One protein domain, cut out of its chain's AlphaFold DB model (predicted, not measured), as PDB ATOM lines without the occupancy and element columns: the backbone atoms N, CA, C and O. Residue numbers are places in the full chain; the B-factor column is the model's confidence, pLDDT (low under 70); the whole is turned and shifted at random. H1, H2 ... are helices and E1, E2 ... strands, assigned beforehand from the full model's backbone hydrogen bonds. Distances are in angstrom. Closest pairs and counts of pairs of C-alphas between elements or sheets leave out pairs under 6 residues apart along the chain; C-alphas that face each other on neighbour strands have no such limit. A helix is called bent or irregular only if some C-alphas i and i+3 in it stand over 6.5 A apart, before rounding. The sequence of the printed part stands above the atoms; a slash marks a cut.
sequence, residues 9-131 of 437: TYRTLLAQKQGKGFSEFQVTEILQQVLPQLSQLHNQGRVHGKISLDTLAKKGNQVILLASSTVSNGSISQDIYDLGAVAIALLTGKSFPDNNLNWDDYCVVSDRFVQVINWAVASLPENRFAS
ATOM      1  N   THR A   9       8.644-271.531 -10.860       94.38
ATOM      2  CA  THR A   9       8.807-270.849 -12.154       94.38
ATOM      3  C   THR A   9       8.946-269.337 -11.990       94.38
ATOM      4  O   THR A   9       8.413-268.730 -11.055       94.38
ATOM      5  N   TYR A  10       9.635-268.697 -12.931       94.19
ATOM      6  CA  TYR A  10       9.780-267.246 -12.941       94.19
ATOM      7  C   TYR A  10       8.464-266.520 -13.236       94.19
ATOM      8  O   TYR A  10       8.317-265.379 -12.807       94.19
ATOM      9  N   ARG A  11       7.466-267.184 -13.840       92.06
ATOM     10  CA  ARG A  11       6.081-266.684 -13.880       92.06
ATOM     11  C   ARG A  11       5.530-266.479 -12.468       92.06
ATOM     12  O   ARG A  11       5.023-265.402 -12.160       92.06
ATOM     13  N   THR A  12       5.670-267.480 -11.601       91.06
ATOM     14  CA  THR A  12       5.210-267.408 -10.207       91.06
ATOM     15  C   THR A  12       5.997-266.370  -9.410       91.06
ATOM     16  O   THR A  12       5.404-265.564  -8.693       91.06
ATOM     17  N   LEU A  13       7.324-266.327  -9.569       91.19
ATOM     18  CA  LEU A  13       8.171-265.350  -8.872       91.19
ATOM     19  C   LEU A  13       7.895-263.905  -9.315       91.19
ATOM     20  O   LEU A  13       7.932-262.997  -8.487       91.19
ATOM     21  N   LEU A  14       7.604-263.677 -10.599       88.81
ATOM     22  CA  LEU A  14       7.244-262.355 -11.115       88.81
ATOM     23  C   LEU A  14       5.864-261.911 -10.607       88.81
ATOM     24  O   LEU A  14       5.701-260.759 -10.209       88.81
ATOM     25  N   ALA A  15       4.888-262.823 -10.529       86.81
ATOM     26  CA  ALA A  15       3.556-262.527  -9.990       86.81
ATOM     27  C   ALA A  15       3.601-262.057  -8.521       86.81
ATOM     28  O   ALA A  15       2.860-261.155  -8.126       86.81
ATOM     29  N   GLN A  16       4.525-262.599  -7.721       87.25
ATOM     30  CA  GLN A  16       4.733-262.196  -6.323       87.25
ATOM     31  C   GLN A  16       5.269-260.762  -6.166       87.25
ATOM     32  O   GLN A  16       5.212-260.199  -5.073       87.25
ATOM     33  N   LYS A  17       5.771-260.137  -7.238       78.06
ATOM     34  CA  LYS A  17       6.347-258.786  -7.204       78.06
ATOM     35  C   LYS A  17       5.317-257.657  -7.387       78.06
ATOM     36  O   LYS A  17       5.713-256.495  -7.456       78.06
ATOM     37  N   GLN A  18       4.012-257.962  -7.433       70.31
ATOM     38  CA  GLN A  18       2.911-256.975  -7.467       70.31
ATOM     39  C   GLN A  18       3.065-255.905  -8.571       70.31
ATOM     40  O   GLN A  18       2.870-254.713  -8.338       70.31
ATOM     41  N   GLY A  19       3.468-256.320  -9.777       63.31
ATOM     42  CA  GLY A  19       3.658-255.421 -10.923       63.31
ATOM     43  C   GLY A  19       4.987-254.657 -10.942       63.31
ATOM     44  O   GLY A  19       5.215-253.876 -11.861       63.31
ATOM     45  N   LYS A  20       5.880-254.883  -9.968       69.88
ATOM     46  CA  LYS A  20       7.286-254.461 -10.042       69.88
ATOM     47  C   LYS A  20       8.121-255.558 -10.704       69.88
ATOM     48  O   LYS A  20       7.927-256.735 -10.421       69.88
ATOM     49  N   GLY A  21       9.064-255.182 -11.560       81.31
ATOM     50  CA  GLY A  21      10.027-256.126 -12.123       81.31
ATOM     51  C   GLY A  21      11.205-256.439 -11.194       81.31
ATOM     52  O   GLY A  21      11.309-255.947 -10.063       81.31
ATOM     53  N   PHE A  22      12.103-257.284 -11.681       86.69
ATOM     54  CA  PHE A  22      13.427-257.537 -11.128       86.69
ATOM     55  C   PHE A  22      14.394-256.417 -11.527       86.69
ATOM     56  O   PHE A  22      14.231-255.769 -12.557       86.69
ATOM     57  N   SER A  23      15.419-256.191 -10.705       83.50
ATOM     58  CA  SER A  23      16.504-255.260 -11.046       83.50
ATOM     59  C   SER A  23      17.417-255.820 -12.140       83.50
ATOM     60  O   SER A  23      17.509-257.037 -12.306       83.50
ATOM     61  N   GLU A  24      18.158-254.945 -12.823       82.00
ATOM     62  CA  GLU A  24      19.214-255.331 -13.771       82.00
ATOM     63  C   GLU A  24      20.188-256.353 -13.183       82.00
ATOM     64  O   GLU A  24      20.479-257.353 -13.828       82.00
ATOM     65  N   PHE A  25      20.631-256.147 -11.938       75.50
ATOM     66  CA  PHE A  25      21.529-257.073 -11.246       75.50
ATOM     67  C   PHE A  25      20.918-258.478 -11.154       75.50
ATOM     68  O   PHE A  25      21.534-259.462 -11.546       75.50
ATOM     69  N   GLN A  26      19.659-258.567 -10.722       86.56
ATOM     70  CA  GLN A  26      18.955-259.844 -10.598       86.56
ATOM     71  C   GLN A  26      18.745-260.522 -11.954       86.56
ATOM     72  O   GLN A  26      18.902-261.733 -12.061       86.56
ATOM     73  N   VAL A  27      18.389-259.766 -12.996       94.00
ATOM     74  CA  VAL A  27      18.204-260.327 -14.344       94.00
ATOM     75  C   VAL A  27      19.540-260.726 -14.969       94.00
ATOM     76  O   VAL A  27      19.608-261.754 -15.636       94.00
ATOM     77  N   THR A  28      20.616-260.002 -14.674       86.81
ATOM     78  CA  THR A  28      21.987-260.380 -15.044       86.81
ATOM     79  C   THR A  28      22.370-261.723 -14.430       86.81
ATOM     80  O   THR A  28      22.788-262.616 -15.162       86.81
ATOM     81  N   GLU A  29      22.156-261.914 -13.123       86.56
ATOM     82  CA  GLU A  29      22.442-263.190 -12.451       86.56
ATOM     83  C   GLU A  29      21.631-264.355 -13.039       86.56
ATOM     84  O   GLU A  29      22.130-265.475 -13.167       86.56
ATOM     85  N   ILE A  30      20.379-264.097 -13.426       95.38
ATOM     86  CA  ILE A  30      19.507-265.086 -14.070       95.38
ATOM     87  C   ILE A  30      20.060-265.479 -15.443       95.38
ATOM     88  O   ILE A  30      20.206-266.669 -15.735       95.38
ATOM     89  N   LEU A  31      20.398-264.488 -16.272       96.81
ATOM     90  CA  LEU A  31      20.948-264.700 -17.610       96.81
ATOM     91  C   LEU A  31      22.297-265.432 -17.558       96.81
ATOM     92  O   LEU A  31      22.510-266.378 -18.315       96.81
ATOM     93  N   GLN A  32      23.171-265.068 -16.618       94.00
ATOM     94  CA  GLN A  32      24.470-265.717 -16.419       94.00
ATOM     95  C   GLN A  32      24.359-267.207 -16.064       94.00
ATOM     96  O   GLN A  32      25.254-267.976 -16.406       94.00
ATOM     97  N   GLN A  33      23.272-267.633 -15.414       94.31
ATOM     98  CA  GLN A  33      23.048-269.040 -15.066       94.31
ATOM     99  C   GLN A  33      22.357-269.842 -16.177       94.31
ATOM    100  O   GLN A  33      22.636-271.034 -16.335       94.31
ATOM    101  N   VAL A  34      21.467-269.220 -16.955       96.56
ATOM    102  CA  VAL A  34      20.693-269.923 -17.995       96.56
ATOM    103  C   VAL A  34      21.411-269.985 -19.348       96.56
ATOM    104  O   VAL A  34      21.307-270.991 -20.047       96.56
ATOM    105  N   LEU A  35      22.196-268.965 -19.714       96.44
ATOM    106  CA  LEU A  35      22.927-268.934 -20.987       96.44
ATOM    107  C   LEU A  35      23.923-270.100 -21.160       96.44
ATOM    108  O   LEU A  35      23.969-270.656 -22.258       96.44
ATOM    109  N   PRO A  36      24.668-270.551 -20.127       96.38
ATOM    110  CA  PRO A  36      25.487-271.761 -20.225       96.38
ATOM    111  C   PRO A  36      24.674-273.027 -20.525       96.38
ATOM    112  O   PRO A  36      25.084-273.837 -21.355       96.38
ATOM    113  N   GLN A  37      23.504-273.186 -19.891       94.88
ATOM    114  CA  GLN A  37      22.613-274.331 -20.126       94.88
ATOM    115  C   GLN A  37      22.101-274.334 -21.568       94.88
ATOM    116  O   GLN A  37      22.112-275.369 -22.236       94.88
ATOM    117  N   LEU A  38      21.707-273.159 -22.065       93.75
ATOM    118  CA  LEU A  38      21.246-272.988 -23.437       93.75
ATOM    119  C   LEU A  38      22.374-273.232 -24.452       93.75
ATOM    120  O   LEU A  38      22.179-273.946 -25.431       93.75
ATOM    121  N   SER A  39      23.581-272.729 -24.177       92.12
ATOM    122  CA  SER A  39      24.759-272.980 -25.011       92.12
ATOM    123  C   SER A  39      25.112-274.463 -25.082       92.12
ATOM    124  O   SER A  39      25.469-274.951 -26.152       92.12
ATOM    125  N   GLN A  40      25.015-275.196 -23.969       91.19
ATOM    126  CA  GLN A  40      25.257-276.637 -23.957       91.19
ATOM    127  C   GLN A  40      24.227-277.381 -24.815       91.19
ATOM    128  O   GLN A  40      24.597-278.294 -25.552       91.19
ATOM    129  N   LEU A  41      22.956-276.980 -24.747       87.94
ATOM    130  CA  LEU A  41      21.892-277.553 -25.569       87.94
ATOM    131  C   LEU A  41      22.152-277.311 -27.067       87.94
ATOM    132  O   LEU A  41      22.109-278.255 -27.856       87.94
ATOM    133  N   HIS A  42      22.506-276.077 -27.440       89.75
ATOM    134  CA  HIS A  42      22.821-275.690 -28.822       89.75
ATOM    135  C   HIS A  42      24.040-276.434 -29.378       89.75
ATOM    136  O   HIS A  42      24.002-276.913 -30.508       89.75
ATOM    137  N   ASN A  43      25.085-276.625 -28.567       88.69
ATOM    138  CA  ASN A  43      26.282-277.383 -28.956       88.69
ATOM    139  C   ASN A  43      26.001-278.873 -29.220       88.69
ATOM    140  O   ASN A  43      26.781-279.537 -29.896       88.69
ATOM    141  N   GLN A  44      24.887-279.406 -28.712       87.06
ATOM    142  CA  GLN A  44      24.419-280.766 -29.001       87.06
ATOM    143  C   GLN A  44      23.542-280.834 -30.264       87.06
ATOM    144  O   GLN A  44      22.931-281.869 -30.526       87.06
ATOM    145  N   GLY A  45      23.433-279.738 -31.026       82.12
ATOM    146  CA  GLY A  45      22.564-279.641 -32.200       82.12
ATOM    147  C   GLY A  45      21.074-279.591 -31.854       82.12
ATOM    148  O   GLY A  45      20.235-279.877 -32.705       82.12
ATOM    149  N   ARG A  46      20.731-279.268 -30.601       85.62
ATOM    150  CA  ARG A  46      19.352-279.203 -30.107       85.62
ATOM    151  C   ARG A  46      18.964-277.756 -29.839       85.62
ATOM    152  O   ARG A  46      19.792-276.957 -29.423       85.62
ATOM    153  N   VAL A  47      17.687-277.442 -30.011       88.25
ATOM    154  CA  VAL A  47      17.082-276.163 -29.612       88.25
ATOM    155  C   VAL A  47      16.071-276.412 -28.501       88.25
ATOM    156  O   VAL A  47      15.522-277.511 -28.391       88.25
ATOM    157  N   HIS A  48      15.837-275.413 -27.656       88.69
ATOM    158  CA  HIS A  48      14.793-275.481 -26.638       88.69
ATOM    159  C   HIS A  48      13.411-275.246 -27.276       88.69
ATOM    160  O   HIS A  48      12.454-275.976 -27.016       88.69
ATOM    161  N   GLY A  49      13.326-274.224 -28.132       85.56
ATOM    162  CA  GLY A  49      12.214-273.868 -29.014       85.56
ATOM    163  C   GLY A  49      10.916-273.456 -28.320       85.56
ATOM    164  O   GLY A  49       9.856-273.489 -28.941       85.56
ATOM    165  N   LYS A  50      10.983-273.133 -27.023       86.44
ATOM    166  CA  LYS A  50       9.863-272.600 -26.227       86.44
ATOM    167  C   LYS A  50      10.347-271.958 -24.924       86.44
ATOM    168  O   LYS A  50       9.955-272.387 -23.838       86.44
ATOM    169  N   ILE A  51      11.282-271.014 -24.996       91.88
ATOM    170  CA  ILE A  51      11.763-270.348 -23.776       91.88
ATOM    171  C   ILE A  51      10.702-269.339 -23.316       91.88
ATOM    172  O   ILE A  51      10.181-268.553 -24.094       91.88
ATOM    173  N   SER A  52      10.313-269.402 -22.045       92.44
ATOM    174  CA  SER A  52       9.286-268.534 -21.466       92.44
ATOM    175  C   SER A  52       9.439-268.438 -19.946       92.44
ATOM    176  O   SER A  52      10.211-269.177 -19.331       92.44
ATOM    177  N   LEU A  53       8.648-267.568 -19.309       92.12
ATOM    178  CA  LEU A  53       8.574-267.477 -17.844       92.12
ATOM    179  C   LEU A  53       8.111-268.785 -17.169       92.12
ATOM    180  O   LEU A  53       8.337-268.957 -15.972       92.12
ATOM    181  N   ASP A  54       7.470-269.692 -17.911       92.00
ATOM    182  CA  ASP A  54       7.011-271.000 -17.419       92.00
ATOM    183  C   ASP A  54       8.091-272.077 -17.500       92.00
ATOM    184  O   ASP A  54       8.088-273.016 -16.708       92.00
ATOM    185  N   THR A  55       9.020-271.944 -18.448       92.56
ATOM    186  CA  THR A  55      10.119-272.899 -18.632       92.56
ATOM    187  C   THR A  55      11.385-272.463 -17.906       92.56
ATOM    188  O   THR A  55      12.283-273.274 -17.718       92.56
ATOM    189  N   LEU A  56      11.474-271.210 -17.459       95.19
ATOM    190  CA  LEU A  56      12.535-270.744 -16.572       95.19
ATOM    191  C   LEU A  56      12.103-270.922 -15.112       95.19
ATOM    192  O   LEU A  56      11.088-270.364 -14.692       95.19
ATOM    193  N   ALA A  57      12.879-271.653 -14.313       94.56
ATOM    194  CA  ALA A  57      12.553-271.905 -12.910       94.56
ATOM    195  C   ALA A  57      13.747-271.705 -11.976       94.56
ATOM    196  O   ALA A  57      14.900-271.849 -12.365       94.56
ATOM    197  N   LYS A  58      13.457-271.387 -10.716       94.00
ATOM    198  CA  LYS A  58      14.424-271.328  -9.623       94.00
ATOM    199  C   LYS A  58      14.271-272.572  -8.750       94.00
ATOM    200  O   LYS A  58      13.186-272.831  -8.231       94.00
ATOM    201  N   LYS A  59      15.355-273.325  -8.566       92.00
ATOM    202  CA  LYS A  59      15.442-274.475  -7.656       92.00
ATOM    203  C   LYS A  59      16.573-274.224  -6.660       92.00
ATOM    204  O   LYS A  59      17.748-274.240  -7.024       92.00
ATOM    205  N   GLY A  60      16.229-273.925  -5.409       88.94
ATOM    206  CA  GLY A  60      17.202-273.414  -4.439       88.94
ATOM    207  C   GLY A  60      17.825-272.100  -4.926       88.94
ATOM    208  O   GLY A  60      17.102-271.145  -5.210       88.94
ATOM    209  N   ASN A  61      19.156-272.048  -5.049       84.25
ATOM    210  CA  ASN A  61      19.865-270.877  -5.584       84.25
ATOM    211  C   ASN A  61      20.201-270.976  -7.084       84.25
ATOM    212  O   ASN A  61      20.840-270.075  -7.617       84.25
ATOM    213  N   GLN A  62      19.789-272.058  -7.750       89.25
ATOM    214  CA  GLN A  62      20.053-272.277  -9.169       89.25
ATOM    215  C   GLN A  62      18.860-271.858 -10.021       89.25
ATOM    216  O   GLN A  62      17.709-272.165  -9.697       89.25
ATOM    217  N   VAL A  63      19.149-271.202 -11.138       94.75
ATOM    218  CA  VAL A  63      18.208-271.012 -12.241       94.75
ATOM    219  C   VAL A  63      18.354-272.188 -13.194       94.75
ATOM    220  O   VAL A  63      19.459-272.490 -13.631       94.75
ATOM    221  N   ILE A  64      17.252-272.853 -13.519       93.06
ATOM    222  CA  ILE A  64      17.213-274.007 -14.418       93.06
ATOM    223  C   ILE A  64      16.242-273.756 -15.568       93.06
ATOM    224  O   ILE A  64      15.201-273.116 -15.388       93.06
ATOM    225  N   LEU A  65      16.579-274.289 -16.741       91.00
ATOM    226  CA  LEU A  65      15.695-274.308 -17.902       91.00
ATOM    227  C   LEU A  65      14.984-275.670 -17.984       91.00
ATOM    228  O   LEU A  65      15.617-276.707 -18.183       91.00
ATOM    229  N   LEU A  66      13.669-275.677 -17.770       89.12
ATOM    230  CA  LEU A  66      12.819-276.869 -17.792       89.12
ATOM    231  C   LEU A  66      12.551-277.308 -19.234       89.12
ATOM    232  O   LEU A  66      12.181-276.484 -20.062       89.12
ATOM    233  N   ALA A  67      12.665-278.607 -19.517       78.00
ATOM    234  CA  ALA A  67      12.442-279.143 -20.856       78.00
ATOM    235  C   ALA A  67      11.010-278.885 -21.364       78.00
ATOM    236  O   ALA A  67      10.030-279.138 -20.661       78.00
ATOM    237  N   SER A  68      10.896-278.444 -22.617       65.56
ATOM    238  CA  SER A  68       9.618-278.337 -23.322       65.56
ATOM    239  C   SER A  68       9.141-279.720 -23.787       65.56
ATOM    240  O   SER A  68       9.881-280.458 -24.434       65.56
ATOM    241  N   SER A  69       7.896-280.083 -23.477       54.81
ATOM    242  CA  SER A  69       7.269-281.372 -23.820       54.81
ATOM    243  C   SER A  69       6.768-281.467 -25.271       54.81
ATOM    244  O   SER A  69       6.099-282.431 -25.635       54.81
ATOM    245  N   THR A  70       7.091-280.486 -26.117       53.00
ATOM    246  CA  THR A  70       6.641-280.412 -27.513       53.00
ATOM    247  C   THR A  70       7.820-280.393 -28.479       53.00
ATOM    248  O   THR A  70       8.748-279.608 -28.295       53.00
ATOM    249  N   VAL A  71       7.741-281.194 -29.544       54.03
ATOM    250  CA  VAL A  71       8.657-281.136 -30.693       54.03
ATOM    251  C   VAL A  71       8.457-279.783 -31.384       54.03
ATOM    252  O   VAL A  71       7.394-279.535 -31.949       54.03
ATOM    253  N   SER A  72       9.426-278.876 -31.278       53.97
ATOM    254  CA  SER A  72       9.349-277.523 -31.839       53.97
ATOM    255  C   SER A  72      10.302-277.371 -33.030       53.97
ATOM    256  O   SER A  72      11.462-277.773 -32.969       53.97
ATOM    257  N   ASN A  73       9.820-276.744 -34.110       59.88
ATOM    258  CA  ASN A  73      10.619-276.292 -35.263       59.88
ATOM    259  C   ASN A  73      11.372-274.984 -34.929       59.88
ATOM    260  O   ASN A  73      11.291-274.003 -35.667       59.88
ATOM    261  N   GLY A  74      12.029-274.929 -33.767       71.19
ATOM    262  CA  GLY A  74      12.762-273.746 -33.311       71.19
ATOM    263  C   GLY A  74      14.126-273.583 -33.993       71.19
ATOM    264  O   GLY A  74      14.650-274.510 -34.606       71.19
ATOM    265  N   SER A  75      14.737-272.408 -33.836       88.38
ATOM    266  CA  SER A  75      16.130-272.143 -34.218       88.38
ATOM    267  C   SER A  75      16.920-271.614 -33.017       88.38
ATOM    268  O   SER A  75      16.337-271.104 -32.060       88.38
ATOM    269  N   ILE A  76      18.253-271.687 -33.076       87.31
ATOM    270  CA  ILE A  76      19.143-271.079 -32.067       87.31
ATOM    271  C   ILE A  76      18.825-269.588 -31.893       87.31
ATOM    272  O   ILE A  76      18.745-269.086 -30.774       87.31
ATOM    273  N   SER A  77      18.594-268.893 -33.008       88.31
ATOM    274  CA  SER A  77      18.250-267.471 -33.015       88.31
ATOM    275  C   SER A  77      16.878-267.197 -32.381       88.31
ATOM    276  O   SER A  77      16.684-266.150 -31.760       88.31
ATOM    277  N   GLN A  78      15.929-268.138 -32.476       91.06
ATOM    278  CA  GLN A  78      14.638-268.029 -31.793       91.06
ATOM    279  C   GLN A  78      14.777-268.209 -30.278       91.06
ATOM    280  O   GLN A  78      14.215-267.421 -29.529       91.06
ATOM    281  N   ASP A  79      15.579-269.170 -29.817       93.81
ATOM    282  CA  ASP A  79      15.847-269.339 -28.381       93.81
ATOM    283  C   ASP A  79      16.492-268.084 -27.763       93.81
ATOM    284  O   ASP A  79      16.186-267.703 -26.634       93.81
ATOM    285  N   ILE A  80      17.385-267.421 -28.504       93.62
ATOM    286  CA  ILE A  80      18.026-266.172 -28.068       93.62
ATOM    287  C   ILE A  80      16.997-265.043 -27.945       93.62
ATOM    288  O   ILE A  80      17.001-264.329 -26.939       93.62
ATOM    289  N   TYR A  81      16.096-264.921 -28.922       92.06
ATOM    290  CA  TYR A  81      14.990-263.962 -28.881       92.06
ATOM    291  C   TYR A  81      14.062-264.211 -27.698       92.06
ATOM    292  O   TYR A  81      13.823-263.307 -26.898       92.06
ATOM    293  N   ASP A  82      13.593-265.447 -27.544       93.31
ATOM    294  CA  ASP A  82      12.674-265.838 -26.481       93.31
ATOM    295  C   ASP A  82      13.284-265.564 -25.095       93.31
ATOM    296  O   ASP A  82      12.614-265.066 -24.187       93.31
ATOM    297  N   LEU A  83      14.583-265.834 -24.926       95.69
ATOM    298  CA  LEU A  83      15.291-265.535 -23.684       95.69
ATOM    299  C   LEU A  83      15.423-264.024 -23.434       95.69
ATOM    300  O   LEU A  83      15.260-263.576 -22.295       95.69
ATOM    301  N   GLY A  84      15.677-263.229 -24.476       93.94
ATOM    302  CA  GLY A  84      15.659-261.769 -24.395       93.94
ATOM    303  C   GLY A  84      14.281-261.228 -23.992       93.94
ATOM    304  O   GLY A  84      14.180-260.395 -23.091       93.94
ATOM    305  N   ALA A  85      13.205-261.769 -24.568       91.81
ATOM    306  CA  ALA A  85      11.832-261.410 -24.218       91.81
ATOM    307  C   ALA A  85      11.492-261.774 -22.761       91.81
ATOM    308  O   ALA A  85      10.851-260.994 -22.051       91.81
ATOM    309  N   VAL A  86      11.979-262.920 -22.270       94.31
ATOM    310  CA  VAL A  86      11.887-263.285 -20.849       94.31
ATOM    311  C   VAL A  86      12.627-262.278 -19.970       94.31
ATOM    312  O   VAL A  86      12.070-261.849 -18.960       94.31
ATOM    313  N   ALA A  87      13.840-261.859 -20.342       95.00
ATOM    314  CA  ALA A  87      14.586-260.849 -19.592       95.00
ATOM    315  C   ALA A  87      13.809-259.528 -19.498       95.00
ATOM    316  O   ALA A  87      13.658-258.981 -18.406       95.00
ATOM    317  N   ILE A  88      13.228-259.067 -20.606       90.94
ATOM    318  CA  ILE A  88      12.361-257.883 -20.634       90.94
ATOM    319  C   ILE A  88      11.163-258.050 -19.693       90.94
ATOM    320  O   ILE A  88      10.861-257.154 -18.896       90.94
ATOM    321  N   ALA A  89      10.485-259.197 -19.744       91.12
ATOM    322  CA  ALA A  89       9.327-259.446 -18.894       91.12
ATOM    323  C   ALA A  89       9.697-259.441 -17.406       91.12
ATOM    324  O   ALA A  89       8.974-258.882 -16.577       91.12
ATOM    325  N   LEU A  90      10.865-259.994 -17.067       92.75
ATOM    326  CA  LEU A  90      11.407-259.950 -15.716       92.75
ATOM    327  C   LEU A  90      11.708-258.519 -15.270       92.75
ATOM    328  O   LEU A  90      11.318-258.157 -14.166       92.75
ATOM    329  N   LEU A  91      12.353-257.698 -16.102       89.31
ATOM    330  CA  LEU A  91      12.730-256.317 -15.759       89.31
ATOM    331  C   LEU A  91      11.524-255.401 -15.552       89.31
ATOM    332  O   LEU A  91      11.546-254.510 -14.707       89.31
ATOM    333  N   THR A  92      10.471-255.609 -16.333       83.75
ATOM    334  CA  THR A  92       9.327-254.689 -16.407       83.75
ATOM    335  C   THR A  92       8.121-255.151 -15.601       83.75
ATOM    336  O   THR A  92       7.240-254.347 -15.301       83.75
ATOM    337  N   GLY A  93       8.041-256.442 -15.258       83.94
ATOM    338  CA  GLY A  93       6.836-257.024 -14.666       83.94
ATOM    339  C   GLY A  93       5.668-257.161 -15.646       83.94
ATOM    340  O   GLY A  93       4.545-257.404 -15.205       83.94
ATOM    341  N   LYS A  94       5.901-256.987 -16.954       75.94
ATOM    342  CA  LYS A  94       4.869-256.985 -18.000       75.94
ATOM    343  C   LYS A  94       5.232-257.936 -19.135       75.94
ATOM    344  O   LYS A  94       6.400-258.143 -19.433       75.94
ATOM    345  N   SER A  95       4.221-258.487 -19.799       65.31
ATOM    346  CA  SER A  95       4.404-259.155 -21.091       65.31
ATOM    347  C   SER A  95       4.172-258.125 -22.192       65.31
ATOM    348  O   SER A  95       3.147-257.443 -22.183       65.31
ATOM    349  N   PHE A  96       5.135-257.983 -23.100       58.72
ATOM    350  CA  PHE A  96       4.990-257.134 -24.279       58.72
ATOM    351  C   PHE A  96       4.654-257.998 -25.492       58.72
ATOM    352  O   PHE A  96       5.227-259.081 -25.621       58.72
ATOM    353  N   PRO A  97       3.748-257.548 -26.375       51.97
ATOM    354  CA  PRO A  97       3.653-258.113 -27.714       51.97
ATOM    355  C   PRO A  97       4.959-257.850 -28.483       51.97
ATOM    356  O   PRO A  97       5.651-256.862 -28.211       51.97
ATOM    357  N   ASP A  98       5.293-258.751 -29.408       51.19
ATOM    358  CA  ASP A  98       6.543-258.743 -30.176       51.19
ATOM    359  C   ASP A  98       6.854-257.370 -30.812       51.19
ATOM    360  O   ASP A  98       5.951-256.649 -31.241       51.19
ATOM    361  N   ASN A  99       8.150-257.033 -30.894       49.06
ATOM    362  CA  ASN A  99       8.737-255.812 -31.487       49.06
ATOM    363  C   ASN A  99       8.631-254.478 -30.711       49.06
ATOM    364  O   ASN A  99       8.941-253.429 -31.278       49.06
ATOM    365  N   ASN A 100       8.276-254.454 -29.421       47.59
ATOM    366  CA  ASN A 100       8.285-253.186 -28.675       47.59
ATOM    367  C   ASN A 100       9.690-252.809 -28.144       47.59
ATOM    368  O   ASN A 100      10.091-253.222 -27.056       47.59
ATOM    369  N   LEU A 101      10.425-251.992 -28.908       55.41
ATOM    370  CA  LEU A 101      11.789-251.503 -28.613       55.41
ATOM    371  C   LEU A 101      11.891-250.471 -27.460       55.41
ATOM    372  O   LEU A 101      12.991-249.993 -27.175       55.41
ATOM    373  N   ASN A 102      10.773-250.139 -26.799       66.12
ATOM    374  CA  ASN A 102      10.695-249.165 -25.694       66.12
ATOM    375  C   ASN A 102      10.395-249.826 -24.335       66.12
ATOM    376  O   ASN A 102       9.765-249.239 -23.454       66.12
ATOM    377  N   TRP A 103      10.772-251.092 -24.157       74.31
ATOM    378  CA  TRP A 103      10.561-251.810 -22.896       74.31
ATOM    379  C   TRP A 103      11.336-251.192 -21.720       74.31
ATOM    380  O   TRP A 103      10.915-251.320 -20.568       74.31
ATOM    381  N   ASP A 104      12.430-250.490 -22.015       72.38
ATOM    382  CA  ASP A 104      13.265-249.755 -21.070       72.38
ATOM    383  C   ASP A 104      12.528-248.576 -20.406       72.38
ATOM    384  O   ASP A 104      12.887-248.187 -19.299       72.38
ATOM    385  N   ASP A 105      11.419-248.085 -20.978       67.25
ATOM    386  CA  ASP A 105      10.568-247.055 -20.354       67.25
ATOM    387  C   ASP A 105       9.835-247.546 -19.090       67.25
ATOM    388  O   ASP A 105       9.308-246.751 -18.302       67.25
ATOM    389  N   TYR A 106       9.762-248.865 -18.890       70.00
ATOM    390  CA  TYR A 106       8.993-249.494 -17.815       70.00
ATOM    391  C   TYR A 106       9.860-249.974 -16.646       70.00
ATOM    392  O   TYR A 106       9.322-250.514 -15.675       70.00
ATOM    393  N   CYS A 107      11.180-249.793 -16.711       72.69
ATOM    394  CA  CYS A 107      12.114-250.244 -15.684       72.69
ATOM    395  C   CYS A 107      13.319-249.300 -15.540       72.69
ATOM    396  O   CYS A 107      13.508-248.368 -16.311       72.69
ATOM    397  N   VAL A 108      14.121-249.502 -14.489       71.81
ATOM    398  CA  VAL A 108      15.378-248.766 -14.287       71.81
ATOM    399  C   VAL A 108      16.522-249.711 -14.623       71.81
ATOM    400  O   VAL A 108      16.777-250.656 -13.875       71.81
ATOM    401  N   VAL A 109      17.175-249.454 -15.751       73.44
ATOM    402  CA  VAL A 109      18.253-250.267 -16.325       73.44
ATOM    403  C   VAL A 109      19.311-249.362 -16.955       73.44
ATOM    404  O   VAL A 109      19.028-248.226 -17.332       73.44
ATOM    405  N   SER A 110      20.541-249.850 -17.036       66.75
ATOM    406  CA  SER A 110      21.687-249.167 -17.612       66.75
ATOM    407  C   SER A 110      21.648-249.230 -19.136       66.75
ATOM    408  O   SER A 110      21.275-250.243 -19.730       66.75
ATOM    409  N   ASP A 111      22.121-248.166 -19.785       65.88
ATOM    410  CA  ASP A 111      22.137-248.069 -21.251       65.88
ATOM    411  C   ASP A 111      22.916-249.216 -21.910       65.88
ATOM    412  O   ASP A 111      22.609-249.637 -23.028       65.88
ATOM    413  N   ARG A 112      23.944-249.740 -21.231       66.06
ATOM    414  CA  ARG A 112      24.737-250.868 -21.734       66.06
ATOM    415  C   ARG A 112      23.965-252.179 -21.669       66.06
ATOM    416  O   ARG A 112      24.038-252.976 -22.599       66.06
ATOM    417  N   PHE A 113      23.209-252.393 -20.599       77.56
ATOM    418  CA  PHE A 113      22.364-253.569 -20.471       77.56
ATOM    419  C   PHE A 113      21.196-253.528 -21.463       77.56
ATOM    420  O   PHE A 113      20.902-254.536 -22.101       77.56
ATOM    421  N   VAL A 114      20.607-252.348 -21.689       77.12
ATOM    422  CA  VAL A 114      19.582-252.132 -22.727       77.12
ATOM    423  C   VAL A 114      20.088-252.547 -24.108       77.12
ATOM    424  O   VAL A 114      19.392-253.273 -24.813       77.12
ATOM    425  N   GLN A 115      21.307-252.149 -24.485       69.88
ATOM    426  CA  GLN A 115      21.911-252.543 -25.766       69.88
ATOM    427  C   GLN A 115      22.043-254.063 -25.901       69.88
ATOM    428  O   GLN A 115      21.639-254.630 -26.913       69.88
ATOM    429  N   VAL A 116      22.543-254.728 -24.857       82.31
ATOM    430  CA  VAL A 116      22.708-256.186 -24.845       82.31
ATOM    431  C   VAL A 116      21.367-256.907 -24.995       82.31
ATOM    432  O   VAL A 116      21.262-257.841 -25.789       82.31
ATOM    433  N   ILE A 117      20.329-256.464 -24.286       88.38
ATOM    434  CA  ILE A 117      18.992-257.058 -24.404       88.38
ATOM    435  C   ILE A 117      18.366-256.760 -25.775       88.38
ATOM    436  O   ILE A 117      17.760-257.657 -26.355       88.38
ATOM    437  N   ASN A 118      18.573-255.568 -26.344       82.31
ATOM    438  CA  ASN A 118      18.063-255.214 -27.674       82.31
ATOM    439  C   ASN A 118      18.682-256.050 -28.799       82.31
ATOM    440  O   ASN A 118      17.966-256.410 -29.729       82.31
ATOM    441  N   TRP A 119      19.966-256.413 -28.709       80.88
ATOM    442  CA  TRP A 119      20.548-257.384 -29.638       80.88
ATOM    443  C   TRP A 119      19.869-258.748 -29.512       80.88
ATOM    444  O   TRP A 119      19.538-259.356 -30.520       80.88
ATOM    445  N   ALA A 120      19.576-259.224 -28.298       89.00
ATOM    446  CA  ALA A 120      18.883-260.501 -28.130       89.00
ATOM    447  C   ALA A 120      17.483-260.506 -28.772       89.00
ATOM    448  O   ALA A 120      17.120-261.492 -29.411       89.00
ATOM    449  N   VAL A 121      16.725-259.410 -28.652       87.81
ATOM    450  CA  VAL A 121      15.345-259.299 -29.168       87.81
ATOM    451  C   VAL A 121      15.224-258.606 -30.530       87.81
ATOM    452  O   VAL A 121      14.135-258.172 -30.901       87.81
ATOM    453  N   ALA A 122      16.314-258.485 -31.293       79.75
ATOM    454  CA  ALA A 122      16.273-257.847 -32.608       79.75
ATOM    455  C   ALA A 122      15.270-258.554 -33.540       79.75
ATOM    456  O   ALA A 122      15.197-259.784 -33.578       79.75
ATOM    457  N   SER A 123      14.491-257.799 -34.320       74.56
ATOM    458  CA  SER A 123      13.454-258.384 -35.186       74.56
ATOM    459  C   SER A 123      14.038-259.317 -36.252       74.56
ATOM    460  O   SER A 123      13.455-260.359 -36.542       74.56
ATOM    461  N   LEU A 124      15.221-258.981 -36.772       68.88
ATOM    462  CA  LEU A 124      15.957-259.775 -37.752       68.88
ATOM    463  C   LEU A 124      16.925-260.761 -37.062       68.88
ATOM    464  O   LEU A 124      17.740-260.317 -36.248       68.88
ATOM    465  N   PRO A 125      16.860-262.077 -37.357       74.19
ATOM    466  CA  PRO A 125      17.727-263.101 -36.765       74.19
ATOM    467  C   PRO A 125      19.232-262.825 -36.863       74.19
ATOM    468  O   PRO A 125      19.969-263.168 -35.941       74.19
ATOM    469  N   GLU A 126      19.678-262.218 -37.961       69.62
ATOM    470  CA  GLU A 126      21.067-261.856 -38.254       69.62
ATOM    471  C   GLU A 126      21.608-260.733 -37.359       69.62
ATOM    472  O   GLU A 126      22.816-260.638 -37.158       69.62
ATOM    473  N   ASN A 127      20.715-259.933 -36.771       74.75
ATOM    474  CA  ASN A 127      21.057-258.860 -35.838       74.75
ATOM    475  C   ASN A 127      21.041-259.330 -34.376       74.75
ATOM    476  O   ASN A 127      21.289-258.534 -33.467       74.75
ATOM    477  N   ARG A 128      20.732-260.613 -34.140       83.94
ATOM    478  CA  ARG A 128      20.801-261.241 -32.818       83.94
ATOM    479  C   ARG A 128      22.182-261.820 -32.560       83.94
ATOM    480  O   ARG A 128      23.014-261.955 -33.454       83.94
ATOM    481  N   PHE A 129      22.429-262.216 -31.315       84.38
ATOM    482  CA  PHE A 129      23.633-262.980 -31.006       84.38
ATOM    483  C   PHE A 129      23.679-264.263 -31.842       84.38
ATOM    484  O   PHE A 129      22.707-265.011 -31.906       84.38
ATOM    485  N   ALA A 130      24.839-264.556 -32.432       81.75
ATOM    486  CA  ALA A 130      25.038-265.779 -33.207       81.75
ATOM    487  C   ALA A 130      24.934-267.060 -32.351       81.75
ATOM    488  O   ALA A 130      24.714-268.149 -32.877       81.75
ATOM    489  N   SER A 131      25.118-266.950 -31.029       88.94
ATOM    490  CA  SER A 131      24.998-268.062 -30.083       88.94
ATOM    491  C   SER A 131      24.731-267.581 -28.654       88.94
ATOM    492  O   SER A 131      25.045-266.444 -28.291       88.94
TER     493      SER A 131
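AT A GLANCE: This is residues 9 to 131 of the 437 residues of an uncharacterized protein of Kamptonema sp. SIO1D9 (UniProt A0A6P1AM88). Helix H3 runs through the core, with the longer H2 packed along one side of it and the shorter H5 on another, slanted; H2 and H5 come close at one point. A small strand hairpin, E1 and E2, packs beside H2, with H1 next to E1, and short H4 sits at the far end of H3. The 123 printed residues hold five named helices and two strands in the order H1, H2, E1, E2, H3, H4, H5, mostly helix, with the two-stranded sheet antiparallel. The whole is compact, with a radius of gyration of the C-alphas of 13.6 A and spans of 36 by 34 by 23 A.

IN THESE COORDINATES: H1, residues 10 to 15, begins at C-alpha 10 (9.780, -267.246, -12.941). H2, residues 24 to 43, is 27.7 A long and has a kink of 29 degrees near residue 33; it is neither bent nor irregular, but only just: C-alphas 33 and 36 are 6.3 A apart. E1 is residues 56 to 59 and E2 62 to 65. H3, residues 76 to 92, is 24.7 A long. H4 is residues 103 to 106; H5, residues 111 to 120, is 14.6 A long and ends at C-alpha 120 (18.883, -260.501, -28.130).

HOW THE PARTS SIT: H3 is the hub. It touches H2 at a shallow tilt of 16 degrees, opposite ways, with closest C-alphas Val 27 and Ala 87, 6.4 A. It touches H5 at a steep tilt of 39 degrees, opposite ways, with closest C-alphas Gly 84 and Ala 120, 5.1 A. Residues 88 to 92 of H3 touch H4, with closest C-alphas Thr 92 and Tyr 106, 5.4 A. The hairpin E1 and E2 has N 57 and O 64 within hydrogen-bond range at 2.9 A. The closest C-alphas of H2 and E2, Gln 33 and Val 63, are 5.9 A apart; those of H1 and E1, Tyr 10 and Ala 57, 5.4 A. H1 and H2 are apart. Every O i to N i+4 pair is within range in H1, H3 and H5, and 14 of 16 in H2; H4 is too short for such a pair.

THE WHOLE: The two farthest C-alphas, Gln 18 and Gly 45, are 38.9 A apart. The printed part has no cut. The link from H2 to E1 is long, 12 residues. The mean pLDDT of the printed part is 82.2; 23 residues are under 70, among them 68 to 73 and 95 to 102.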